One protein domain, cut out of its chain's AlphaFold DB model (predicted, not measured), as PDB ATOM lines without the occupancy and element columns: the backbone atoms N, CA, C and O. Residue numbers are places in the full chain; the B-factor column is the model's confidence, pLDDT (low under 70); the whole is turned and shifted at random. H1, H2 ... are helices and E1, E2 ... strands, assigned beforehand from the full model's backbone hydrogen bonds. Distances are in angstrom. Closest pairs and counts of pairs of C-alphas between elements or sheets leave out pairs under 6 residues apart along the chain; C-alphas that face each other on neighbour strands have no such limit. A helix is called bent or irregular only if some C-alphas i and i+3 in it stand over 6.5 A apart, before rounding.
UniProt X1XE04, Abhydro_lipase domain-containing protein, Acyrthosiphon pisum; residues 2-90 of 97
ATOM      1  N   GLN A   2     323.306 313.977 342.245       60.34
ATOM      2  CA  GLN A   2     322.723 313.760 343.588       60.34
ATOM      3  C   GLN A   2     323.405 314.556 344.721       60.34
ATOM      4  O   GLN A   2     322.697 315.098 345.563       60.34
ATOM      5  N   SER A   3     324.740 314.699 344.711       58.78
ATOM      6  CA  SER A   3     325.482 315.436 345.760       58.78
ATOM      7  C   SER A   3     325.025 316.900 345.898       58.78
ATOM      8  O   SER A   3     324.647 317.355 346.972       58.78
ATOM      9  N   PHE A   4     324.878 317.594 344.763       61.25
ATOM     10  CA  PHE A   4     324.385 318.976 344.692       61.25
ATOM     11  C   PHE A   4     322.947 319.164 345.214       61.25
ATOM     12  O   PHE A   4     322.563 320.266 345.607       61.25
ATOM     13  N   LYS A   5     322.122 318.105 345.188       70.69
ATOM     14  CA  LYS A   5     320.744 318.123 345.702       70.69
ATOM     15  C   LYS A   5     320.722 317.935 347.222       70.69
ATOM     16  O   LYS A   5     319.879 318.533 347.885       70.69
ATOM     17  N   LEU A   6     321.665 317.159 347.762       73.25
ATOM     18  CA  LEU A   6     321.823 316.926 349.197       73.25
ATOM     19  C   LEU A   6     322.375 318.164 349.918       73.25
ATOM     20  O   LEU A   6     321.821 318.550 350.941       73.25
ATOM     21  N   GLU A   7     323.376 318.844 349.353       83.31
ATOM     22  CA  GLU A   7     323.947 320.074 349.935       83.31
ATOM     23  C   GLU A   7     322.938 321.228 349.988       83.31
ATOM     24  O   GLU A   7     322.810 321.903 351.008       83.31
ATOM     25  N   LYS A   8     322.152 321.420 348.920       81.31
ATOM     26  CA  LYS A   8     321.079 322.427 348.891       81.31
ATOM     27  C   LYS A   8     319.949 322.095 349.867       81.31
ATOM     28  O   LYS A   8     319.407 323.002 350.495       81.31
ATOM     29  N   CYS A   9     319.608 320.813 350.015       82.00
ATOM     30  CA  CYS A   9     318.620 320.361 350.994       82.00
ATOM     31  C   CYS A   9     319.120 320.612 352.422       82.00
ATOM     32  O   CYS A   9     318.412 321.219 353.216       82.00
ATOM     33  N   LEU A  10     320.370 320.243 352.716       87.06
ATOM     34  CA  LEU A  10     321.004 320.457 354.015       87.06
ATOM     35  C   LEU A  10     321.058 321.943 354.382       87.06
ATOM     36  O   LEU A  10     320.656 322.311 355.482       87.06
ATOM     37  N   LEU A  11     321.476 322.803 353.450       86.69
ATOM     38  CA  LEU A  11     321.498 324.246 353.674       86.69
ATOM     39  C   LEU A  11     320.091 324.791 353.946       86.69
ATOM     40  O   LEU A  11     319.918 325.581 354.866       86.69
ATOM     41  N   THR A  12     319.085 324.323 353.202       88.12
ATOM     42  CA  THR A  12     317.682 324.715 353.417       88.12
ATOM     43  C   THR A  12     317.163 324.256 354.780       88.12
ATOM     44  O   THR A  12     316.449 324.991 355.450       88.12
ATOM     45  N   VAL A  13     317.533 323.056 355.228       90.81
ATOM     46  CA  VAL A  13     317.142 322.547 356.549       90.81
ATOM     47  C   VAL A  13     317.807 323.361 357.661       90.81
ATOM     48  O   VAL A  13     317.138 323.719 358.628       90.81
ATOM     49  N   ILE A  14     319.089 323.711 357.516       89.31
ATOM     50  CA  ILE A  14     319.815 324.541 358.488       89.31
ATOM     51  C   ILE A  14     319.213 325.951 358.560       89.31
ATOM     52  O   ILE A  14     318.988 326.474 359.654       89.31
ATOM     53  N   THR A  15     318.908 326.574 357.417       88.56
ATOM     54  CA  THR A  15     318.290 327.909 357.403       88.56
ATOM     55  C   THR A  15     316.884 327.882 357.992       88.56
ATOM     56  O   THR A  15     316.543 328.749 358.791       88.56
ATOM     57  N   LEU A  16     316.083 326.858 357.693       88.00
ATOM     58  CA  LEU A  16     314.752 326.722 358.285       88.00
ATOM     59  C   LEU A  16     314.829 326.500 359.803       88.00
ATOM     60  O   LEU A  16     314.106 327.149 360.555       88.00
ATOM     61  N   ALA A  17     315.745 325.644 360.266       84.81
ATOM     62  CA  ALA A  17     315.938 325.372 361.688       84.81
ATOM     63  C   ALA A  17     316.364 326.627 362.466       84.81
ATOM     64  O   ALA A  17     315.809 326.909 363.523       84.81
ATOM     65  N   THR A  18     317.295 327.422 361.932       81.88
ATOM     66  CA  THR A  18     317.738 328.671 362.583       81.88
ATOM     67  C   THR A  18     316.622 329.718 362.674       81.88
ATOM     68  O   THR A  18     316.471 330.367 363.712       81.88
ATOM     69  N   ILE A  19     315.781 329.845 361.641       83.44
ATOM     70  CA  ILE A  19     314.604 330.732 361.671       83.44
ATOM     71  C   ILE A  19     313.598 330.267 362.735       83.44
ATOM     72  O   ILE A  19     313.094 331.075 363.515       83.44
ATOM     73  N   VAL A  20     313.324 328.962 362.806       84.06
ATOM     74  CA  VAL A  20     312.407 328.402 363.810       84.06
ATOM     75  C   VAL A  20     312.929 328.635 365.229       84.06
ATOM     76  O   VAL A  20     312.170 329.081 366.085       84.06
ATOM     77  N   VAL A  21     314.220 328.398 365.480       77.88
ATOM     78  CA  VAL A  21     314.822 328.591 366.811       77.88
ATOM     79  C   VAL A  21     314.725 330.057 367.251       77.88
ATOM     80  O   VAL A  21     314.194 330.344 368.319       77.88
ATOM     81  N   THR A  22     315.137 330.997 366.397       74.00
ATOM     82  CA  THR A  22     315.145 332.433 366.745       74.00
ATOM     83  C   THR A  22     313.748 333.012 366.991       74.00
ATOM     84  O   THR A  22     313.556 333.813 367.907       74.00
ATOM     85  N   THR A  23     312.752 332.606 366.201       78.44
ATOM     86  CA  THR A  23     311.364 333.072 366.373       78.44
ATOM     87  C   THR A  23     310.699 332.482 367.617       78.44
ATOM     88  O   THR A  23     309.945 333.186 368.294       78.44
ATOM     89  N   CYS A  24     311.011 331.230 367.960       72.81
ATOM     90  CA  CYS A  24     310.530 330.583 369.182       72.81
ATOM     91  C   CYS A  24     311.083 331.273 370.441       72.81
ATOM     92  O   CYS A  24     310.330 331.586 371.367       72.81
ATOM     93  N   ASP A  25     312.377 331.600 370.447       75.25
ATOM     94  CA  ASP A  25     313.022 332.294 371.567       75.25
ATOM     95  C   ASP A  25     312.426 333.690 371.797       75.25
ATOM     96  O   ASP A  25     312.173 334.092 372.935       75.25
ATOM     97  N   TYR A  26     312.119 334.428 370.727       77.19
ATOM     98  CA  TYR A  26     311.454 335.726 370.859       77.19
ATOM     99  C   TYR A  26     310.032 335.598 371.430       77.19
ATOM    100  O   TYR A  26     309.656 336.340 372.341       77.19
ATOM    101  N   ALA A  27     309.250 334.636 370.929       79.88
ATOM    102  CA  ALA A  27     307.884 334.402 371.395       79.88
ATOM    103  C   ALA A  27     307.840 334.023 372.886       79.88
ATOM    104  O   ALA A  27     307.011 334.544 373.633       79.88
ATOM    105  N   THR A  28     308.768 333.175 373.339       80.06
ATOM    106  CA  THR A  28     308.859 332.772 374.751       80.06
ATOM    107  C   THR A  28     309.223 333.942 375.668       80.06
ATOM    108  O   THR A  28     308.604 334.109 376.721       80.06
ATOM    109  N   CYS A  29     310.159 334.810 375.270       81.50
ATOM    110  CA  CYS A  29     310.501 336.003 376.050       81.50
ATOM    111  C   CYS A  29     309.301 336.948 376.224       81.50
ATOM    112  O   CYS A  29     309.038 337.418 377.334       81.50
ATOM    113  N   LEU A  30     308.542 337.191 375.148       82.62
ATOM    114  CA  LEU A  30     307.353 338.045 375.196       82.62
ATOM    115  C   LEU A  30     306.279 337.468 376.131       82.62
ATOM    116  O   LEU A  30     305.711 338.199 376.947       82.62
ATOM    117  N   GLU A  31     306.047 336.160 376.045       85.81
ATOM    118  CA  GLU A  31     305.085 335.454 376.889       85.81
ATOM    119  C   GLU A  31     305.483 335.495 378.371       85.81
ATOM    120  O   GLU A  31     304.660 335.802 379.233       85.81
ATOM    121  N   SER A  32     306.768 335.287 378.683       88.62
ATOM    122  CA  SER A  32     307.313 335.445 380.039       88.62
ATOM    123  C   SER A  32     307.008 336.830 380.617       88.62
ATOM    124  O   SER A  32     306.404 336.949 381.686       88.62
ATOM    125  N   SER A  33     307.387 337.881 379.887       90.69
ATOM    126  CA  SER A  33     307.192 339.276 380.288       90.69
ATOM    127  C   SER A  33     305.714 339.601 380.552       90.69
ATOM    128  O   SER A  33     305.380 340.289 381.523       90.69
ATOM    129  N   ARG A  34     304.817 339.087 379.699       90.06
ATOM    130  CA  ARG A  34     303.365 339.219 379.856       90.06
ATOM    131  C   ARG A  34     302.887 338.528 381.133       90.06
ATOM    132  O   ARG A  34     302.252 339.184 381.958       90.06
ATOM    133  N   ARG A  35     303.252 337.259 381.337       89.06
ATOM    134  CA  ARG A  35     302.826 336.473 382.505       89.06
ATOM    135  C   ARG A  35     303.274 337.096 383.822       89.06
ATOM    136  O   ARG A  35     302.466 337.197 384.738       89.06
ATOM    137  N   ILE A  36     304.517 337.578 383.925       92.00
ATOM    138  CA  ILE A  36     305.012 338.259 385.140       92.00
ATOM    139  C   ILE A  36     304.061 339.397 385.548       92.00
ATOM    140  O   ILE A  36     303.667 339.491 386.713       92.00
ATOM    141  N   LYS A  37     303.662 340.232 384.579       91.00
ATOM    142  CA  LYS A  37     302.754 341.364 384.808       91.00
ATOM    143  C   LYS A  37     301.330 340.913 385.122       91.00
ATOM    144  O   LYS A  37     300.728 341.457 386.042       91.00
ATOM    145  N   GLU A  38     300.798 339.934 384.389       89.81
ATOM    146  CA  GLU A  38     299.451 339.386 384.623       89.81
ATOM    147  C   GLU A  38     299.297 338.818 386.034       89.81
ATOM    148  O   GLU A  38     298.259 338.995 386.667       89.81
ATOM    149  N   TYR A  39     300.355 338.214 386.565       88.81
ATOM    150  CA  TYR A  39     300.386 337.714 387.933       88.81
ATOM    151  C   TYR A  39     300.629 338.794 389.001       88.81
ATOM    152  O   TYR A  39     300.751 338.474 390.184       88.81
ATOM    153  N   GLY A  40     300.691 340.072 388.621       89.94
ATOM    154  CA  GLY A  40     300.780 341.198 389.551       89.94
ATOM    155  C   GLY A  40     302.186 341.488 390.077       89.94
ATOM    156  O   GLY A  40     302.329 342.238 391.044       89.94
ATOM    157  N   TYR A  41     303.233 340.919 389.472       91.38
ATOM    158  CA  TYR A  41     304.605 341.292 389.803       91.38
ATOM    159  C   TYR A  41     305.034 342.544 389.021       91.38
ATOM    160  O   TYR A  41     304.771 342.649 387.819       91.38
ATOM    161  N   PRO A  42     305.741 343.493 389.660       91.69
ATOM    162  CA  PRO A  42     306.386 344.586 388.940       91.69
ATOM    163  C   PRO A  42     307.485 344.036 388.025       91.69
ATOM    164  O   PRO A  42     308.276 343.189 388.438       91.69
ATOM    165  N   LEU A  43     307.578 344.563 386.803       92.94
ATOM    166  CA  LEU A  43     308.630 344.210 385.852       92.94
ATOM    167  C   LEU A  43     309.327 345.472 385.348       92.94
ATOM    168  O   LEU A  43     308.688 346.363 384.792       92.94
ATOM    169  N   MET A  44     310.642 345.520 385.529       93.56
ATOM    170  CA  MET A  44     311.529 346.543 384.980       93.56
ATOM    171  C   MET A  44     312.438 345.914 383.926       93.56
ATOM    172  O   MET A  44     312.918 344.797 384.117       93.56
ATOM    173  N   THR A  45     312.709 346.644 382.849       94.06
ATOM    174  CA  THR A  45     313.630 346.233 381.785       94.06
ATOM    175  C   THR A  45     314.764 347.243 381.650       94.06
ATOM    176  O   THR A  45     314.551 348.450 381.738       94.06
ATOM    177  N   TYR A  46     315.979 346.743 381.450       95.19
ATOM    178  CA  TYR A  46     317.190 347.544 381.297       95.19
ATOM    179  C   TYR A  46     317.943 347.110 380.046       95.19
ATOM    180  O   TYR A  46     317.949 345.933 379.691       95.19
ATOM    181  N   GLN A  47     318.607 348.068 379.406       96.56
ATOM    182  CA  GLN A  47     319.565 347.810 378.340       96.56
ATOM    183  C   GLN A  47     320.951 348.181 378.854       96.56
ATOM    184  O   GLN A  47     321.162 349.309 379.302       96.56
ATOM    185  N   VAL A  48     321.879 347.231 378.818       96.75
ATOM    186  CA  VAL A  48     323.239 347.404 379.337       96.75
ATOM    187  C   VAL A  48     324.234 347.155 378.218       96.75
ATOM    188  O   VAL A  48     324.171 346.127 377.551       96.75
ATOM    189  N   TRP A  49     325.157 348.090 378.030       97.56
ATOM    190  CA  TRP A  49     326.272 347.932 377.105       97.56
ATOM    191  C   TRP A  49     327.468 347.331 377.835       97.56
ATOM    192  O   TRP A  49     327.890 347.846 378.872       97.56
ATOM    193  N   THR A  50     328.017 346.248 377.300       97.38
ATOM    194  CA  THR A  50     329.280 345.683 377.775       97.38
ATOM    195  C   THR A  50     330.469 346.455 377.199       97.38
ATOM    196  O   THR A  50     330.344 347.184 376.211       97.38
ATOM    197  N   ALA A  51     331.652 346.301 377.802       98.44
ATOM    198  CA  ALA A  51     332.872 346.974 377.340       98.44
ATOM    199  C   ALA A  51     333.255 346.589 375.895       98.44
ATOM    200  O   ALA A  51     333.798 347.402 375.148       98.44
ATOM    201  N   ASP A  52     332.925 345.363 375.492       98.00
ATOM    202  CA  ASP A  52     333.091 344.810 374.146       98.00
ATOM    203  C   ASP A  52     331.891 345.076 373.214       98.00
ATOM    204  O   ASP A  52     331.837 344.543 372.110       98.00
ATOM    205  N   LYS A  53     330.996 345.999 373.600       96.94
ATOM    206  CA  LYS A  53     329.924 346.579 372.769       96.94
ATOM    207  C   LYS A  53     328.745 345.650 372.462       96.94
ATOM    208  O   LYS A  53     328.005 345.911 371.514       96.94
ATOM    209  N   TYR A  54     328.506 344.624 373.272       96.88
ATOM    210  CA  TYR A  54     327.237 343.898 373.229       96.88
ATOM    211  C   TYR A  54     326.164 344.662 374.005       96.88
ATOM    212  O   TYR A  54     326.426 345.220 375.071       96.88
ATOM    213  N   GLN A  55     324.943 344.672 373.470       97.06
ATOM    214  CA  GLN A  55     323.774 345.241 374.134       97.06
ATOM    215  C   GLN A  55     322.956 344.115 374.766       97.06
ATOM    216  O   GLN A  55     322.364 343.292 374.070       97.06
ATOM    217  N   LEU A  56     322.928 344.078 376.094       94.81
ATOM    218  CA  LEU A  56     322.221 343.069 376.873       94.81
ATOM    219  C   LEU A  56     320.871 343.610 377.339       94.81
ATOM    220  O   LEU A  56     320.796 344.701 377.907       94.81
ATOM    221  N   GLY A  57     319.812 342.826 377.140       93.31
ATOM    222  CA  GLY A  57     318.514 343.049 377.775       93.31
ATOM    223  C   GLY A  57     318.463 342.358 379.137       93.31
ATOM    224  O   GLY A  57     318.717 341.160 379.224       93.31
ATOM    225  N   ILE A  58     318.140 343.102 380.196       94.56
ATOM    226  CA  ILE A  58     318.013 342.569 381.559       94.56
ATOM    227  C   ILE A  58     316.606 342.848 382.084       94.56
ATOM    228  O   ILE A  58     316.129 343.982 382.043       94.56
ATOM    229  N   GLU A  59     315.964 341.818 382.627       94.81
ATOM    230  CA  GLU A  59     314.655 341.892 383.274       94.81
ATOM    231  C   GLU A  59     314.808 341.818 384.799       94.81
ATOM    232  O   GLU A  59     315.608 341.039 385.323       94.81
ATOM    233  N   ARG A  60     314.039 342.626 385.535       94.12
ATOM    234  CA  ARG A  60     314.079 342.668 387.001       94.12
ATOM    235  C   ARG A  60     312.681 342.719 387.601       94.12
ATOM    236  O   ARG A  60     311.899 343.613 387.281       94.12
ATOM    237  N   ILE A  61     312.441 341.836 388.567       92.81
ATOM    238  CA  ILE A  61     311.301 341.896 389.485       92.81
ATOM    239  C   ILE A  61     311.798 342.516 390.804       92.81
ATOM    240  O   ILE A  61     312.491 341.841 391.567       92.81
ATOM    241  N   PRO A  62     311.543 343.811 391.074       91.75
ATOM    242  CA  PRO A  62     312.138 344.512 392.217       91.75
ATOM    243  C   PRO A  62     311.590 344.077 393.586       91.75
ATOM    244  O   PRO A  62     312.300 344.198 394.585       91.75
ATOM    245  N   TYR A  63     310.346 343.593 393.646       89.06
ATOM    246  CA  TYR A  63     309.683 343.125 394.866       89.06
ATOM    247  C   TYR A  63     308.523 342.171 394.539       89.06
ATOM    248  O   TYR A  63     308.098 342.045 393.391       89.06
ATOM    249  N   SER A  64     308.025 341.470 395.562       86.56
ATOM    250  CA  SER A  64     306.919 340.510 395.439       86.56
ATOM    251  C   SER A  64     305.564 341.200 395.247       86.56
ATOM    252  O   SER A  64     305.315 342.244 395.853       86.56
ATOM    253  N   LYS A  65     304.648 340.545 394.514       85.69
ATOM    254  CA  LYS A  65     303.230 340.937 394.382       85.69
ATOM    255  C   LYS A  65     302.515 341.155 395.725       85.69
ATOM    256  O   LYS A  65     301.614 341.978 395.819       85.69
ATOM    257  N   LEU A  66     302.950 340.469 396.787       85.19
ATOM    258  CA  LEU A  66     302.353 340.561 398.128       85.19
ATOM    259  C   LEU A  66     302.829 341.774 398.942       85.19
ATOM    260  O   LEU A  66     302.288 342.058 400.009       85.19
ATOM    261  N   ARG A  67     303.877 342.466 398.489       78.19
ATOM    262  CA  ARG A  67     304.494 343.583 399.210       78.19
ATOM    263  C   ARG A  67     304.785 344.735 398.252       78.19
ATOM    264  O   ARG A  67     305.942 345.067 398.005       78.19
ATOM    265  N   SER A  68     303.721 345.356 397.746       65.88
ATOM    266  CA  SER A  68     303.788 346.471 396.787       65.88
ATOM    267  C   SER A  68     304.577 347.690 397.286       65.88
ATOM    268  O   SER A  68     305.125 348.424 396.472       65.88
ATOM    269  N   ASN A  69     304.683 347.868 398.608       65.88
ATOM    270  CA  ASN A  69     305.389 348.978 399.256       65.88
ATOM    271  C   ASN A  69     306.715 348.554 399.917       65.88
ATOM    272  O   ASN A  69     307.258 349.294 400.739       65.88
ATOM    273  N   ALA A  70     307.222 347.344 399.645       66.94
ATOM    274  CA  ALA A  70     308.470 346.904 400.263       66.94
ATOM    275  C   ALA A  70     309.682 347.613 399.657       66.94
ATOM    276  O   ALA A  70     309.831 347.719 398.439       66.94
ATOM    277  N   SER A  71     310.600 348.020 400.536       72.62
ATOM    278  CA  SER A  71     311.957 348.397 400.155       72.62
ATOM    279  C   SER A  71     312.588 347.290 399.311       72.62
ATOM    280  O   SER A  71     312.433 346.105 399.625       72.62
ATOM    281  N   THR A  72     313.330 347.682 398.275       76.94
ATOM    282  CA  THR A  72     314.111 346.757 397.445       76.94
ATOM    283  C   THR A  72     314.916 345.800 398.334       76.94
ATOM    284  O   THR A  72     315.715 346.242 399.158       76.94
ATOM    285  N   GLY A  73     314.672 344.495 398.186       81.12
ATOM    286  CA  GLY A  73     315.381 343.454 398.932       81.12
ATOM    287  C   GLY A  73     316.816 343.238 398.442       81.12
ATOM    288  O   GLY A  73     317.293 343.913 397.529       81.12
ATOM    289  N   LYS A  74     317.507 342.252 399.032       90.31
ATOM    290  CA  LYS A  74     318.832 341.829 398.553       90.31
ATOM    291  C   LYS A  74     318.726 341.360 397.091       90.31
ATOM    292  O   LYS A  74     317.851 340.542 396.801       90.31
ATOM    293  N   PRO A  75     319.577 341.858 396.178       92.69
ATOM    294  CA  PRO A  75     319.515 341.466 394.777       92.69
ATOM    295  C   PRO A  75     319.951 340.007 394.600       92.69
ATOM    296  O   PRO A  75     320.916 339.559 395.217       92.69
ATOM    297  N   VAL A  76     319.249 339.289 393.723       94.25
ATOM    298  CA  VAL A  76     319.601 337.938 393.271       94.25
ATOM    299  C   VAL A  76     319.696 337.976 391.752       94.25
ATOM    300  O   VAL A  76     318.767 338.442 391.092       94.25
ATOM    301  N   LEU A  77     320.818 337.508 391.208       95.44
ATOM    302  CA  LEU A  77     321.020 337.385 389.769       95.44
ATOM    303  C   LEU A  77     320.741 335.943 389.346       95.44
ATOM    304  O   LEU A  77     321.378 335.017 389.844       95.44
ATOM    305  N   LEU A  78     319.801 335.771 388.423       95.06
ATOM    306  CA  LEU A  78     319.501 334.488 387.799       95.06
ATOM    307  C   LEU A  78     320.048 334.511 386.373       95.06
ATOM    308  O   LEU A  78     319.690 335.387 385.588       95.06
ATOM    309  N   LEU A  79     320.925 333.561 386.059       95.56
ATOM    310  CA  LEU A  79     321.547 333.429 384.746       95.56
ATOM    311  C   LEU A  79     321.147 332.088 384.138       95.56
ATOM    312  O   LEU A  79     321.283 331.046 384.777       95.56
ATOM    313  N   HIS A  80     320.619 332.124 382.920       92.69
ATOM    314  CA  HIS A  80     320.184 330.928 382.209       92.69
ATOM    315  C   HIS A  80     321.374 330.133 381.644       92.69
ATOM    316  O   HIS A  80     322.500 330.623 381.564       92.69
ATOM    317  N   GLY A  81     321.109 328.891 381.232       91.44
ATOM    318  CA  GLY A  81     322.090 328.023 380.581       91.44
ATOM    319  C   GLY A  81     322.249 328.281 379.081       91.44
ATOM    320  O   GLY A  81     321.708 329.236 378.522       91.44
ATOM    321  N   LEU A  82     322.995 327.393 378.425       91.25
ATOM    322  CA  LEU A  82     323.211 327.416 376.978       91.25
ATOM    323  C   LEU A  82     321.878 327.267 376.219       91.25
ATOM    324  O   LEU A  82     321.061 326.432 376.593       91.25
ATOM    325  N   TYR A  83     321.692 328.048 375.148       83.44
ATOM    326  CA  TYR A  83     320.477 328.059 374.310       83.44
ATOM    327  C   TYR A  83     319.172 328.379 375.061       83.44
ATOM    328  O   TYR A  83     318.116 327.850 374.731       83.44
ATOM    329  N   LEU A  84     319.242 329.225 376.088       87.50
ATOM    330  CA  LEU A  84     318.079 329.667 376.858       87.50
ATOM    331  C   LEU A  84     318.053 331.196 376.980       87.50
ATOM    332  O   LEU A  84     318.964 331.885 376.524       87.50
ATOM    333  N   SER A  85     317.005 331.708 377.623       90.25
ATOM    334  CA  SER A  85     316.832 333.116 377.991       90.25
ATOM    335  C   SER A  85     316.348 333.247 379.443       90.25
ATOM    336  O   SER A  85     316.107 332.247 380.126       90.25
ATOM    337  N   SER A  86     316.173 334.482 379.933       91.25
ATOM    338  CA  SER A  86     315.592 334.769 381.259       91.25
ATOM    339  C   SER A  86     314.213 334.129 381.474       91.25
ATOM    340  O   SER A  86     313.848 333.826 382.612       91.25
ATOM    341  N   ALA A  87     313.479 333.858 380.392       90.44
ATOM    342  CA  ALA A  87     312.131 333.299 380.412       90.44
ATOM    343  C   ALA A  87     312.037 331.923 381.097       90.44
ATOM    344  O   ALA A  87     310.975 331.548 381.594       90.44
ATOM    345  N   ILE A  88     313.141 331.169 381.186       89.69
ATOM    346  CA  ILE A  88     313.146 329.855 381.847       89.69
ATOM    347  C   ILE A  88     312.765 329.936 383.334       89.69
ATOM    348  O   ILE A  88     312.172 329.006 383.879       89.69
ATOM    349  N   PHE A  89     313.053 331.062 383.991       90.19
ATOM    350  CA  PHE A  89     312.774 331.256 385.416       90.19
ATOM    351  C   PHE A  89     311.312 331.619 385.708       90.19
ATOM    352  O   PHE A  89     310.905 331.670 386.874       90.19
ATOM    353  N   THR A  90     310.518 331.871 384.667       88.38
ATOM    354  CA  THR A  90     309.169 332.436 384.776       88.38
ATOM    355  C   THR A  90     308.119 331.603 384.039       88.38
ATOM    356  O   THR A  90     307.015 331.439 384.555       88.38
TER     357      THR A  90
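What this domain is: This is residues 2 to 90 of the 97 residues of the protein "Abhydro_lipase domain-containing protein" of Acyrthosiphon pisum (UniProt X1XE04). A small antiparallel hairpin of two strands, E1 and E2, and a long looping stretch that ends in the short helix H2 gather at one end of a single long helix, H1. The other end of H1 sticks out as a bare arm, residues 2 to 20, of which 3 to 20 belong to H1, and this arm makes much of the length. The printed part has 89 residues, with named elements in the order H1, E1, E2, H2; the sheet's order is E1 - E2 and the class is mixed, helices and strands. The whole is extended, with a radius of gyration of the C-alphas of 19.0 A and spans of 68 by 33 by 18 A.

Where its parts are: E1, residues 44 to 49, is 16.8 A long from first to last C-alpha, beginning at C-alpha 44 (311.529, 346.543, 384.980). E2, residues 55 to 60, is 16.3 A long. H1, residues 3 to 38, is 52.6 A long and begins at C-alpha 3 (325.482, 315.436, 345.760). H2, residues 86 to 89, ends at C-alpha 89 (312.774, 331.256, 385.416); it is neither bent nor irregular, but only just: C-alphas 86 and 89 are 6.1 A apart.

How they stand to each other: E1 and E2 form a hairpin, antiparallel at 155 degrees, with N 46 and O 58 within hydrogen-bond range at 2.8 A and N 60 and O 44 at 2.8 A. The closest C-alphas of E2 and H2, Glu 59 and Ser 86, are 7.5 A apart. H2 touches H1, which meets it with residues 28 to 33 alone; the closest C-alphas are Ser 32 and Ala 87, 5.3 A. H1 and E2 are apart, only just, at 8.5 A. E1 and H2 are apart. In H1, 30 of 32 O i to N i+4 pairs are within hydrogen-bond range; H2 is too short for such a pair.

The domain as a whole: The C-alphas farthest apart, Gln 2 and Asn 69, are 68.1 A apart. Without the arm, the body spans 37 by 29 by 18 A. The printed part has no cut. The links H1 to E1 and E1 to E2 are tight; E2 to H2 is long, residues 61 to 85. Mean pLDDT of the printed part is 86.4; residues 2 to 4 and 68 to 70 are under 70.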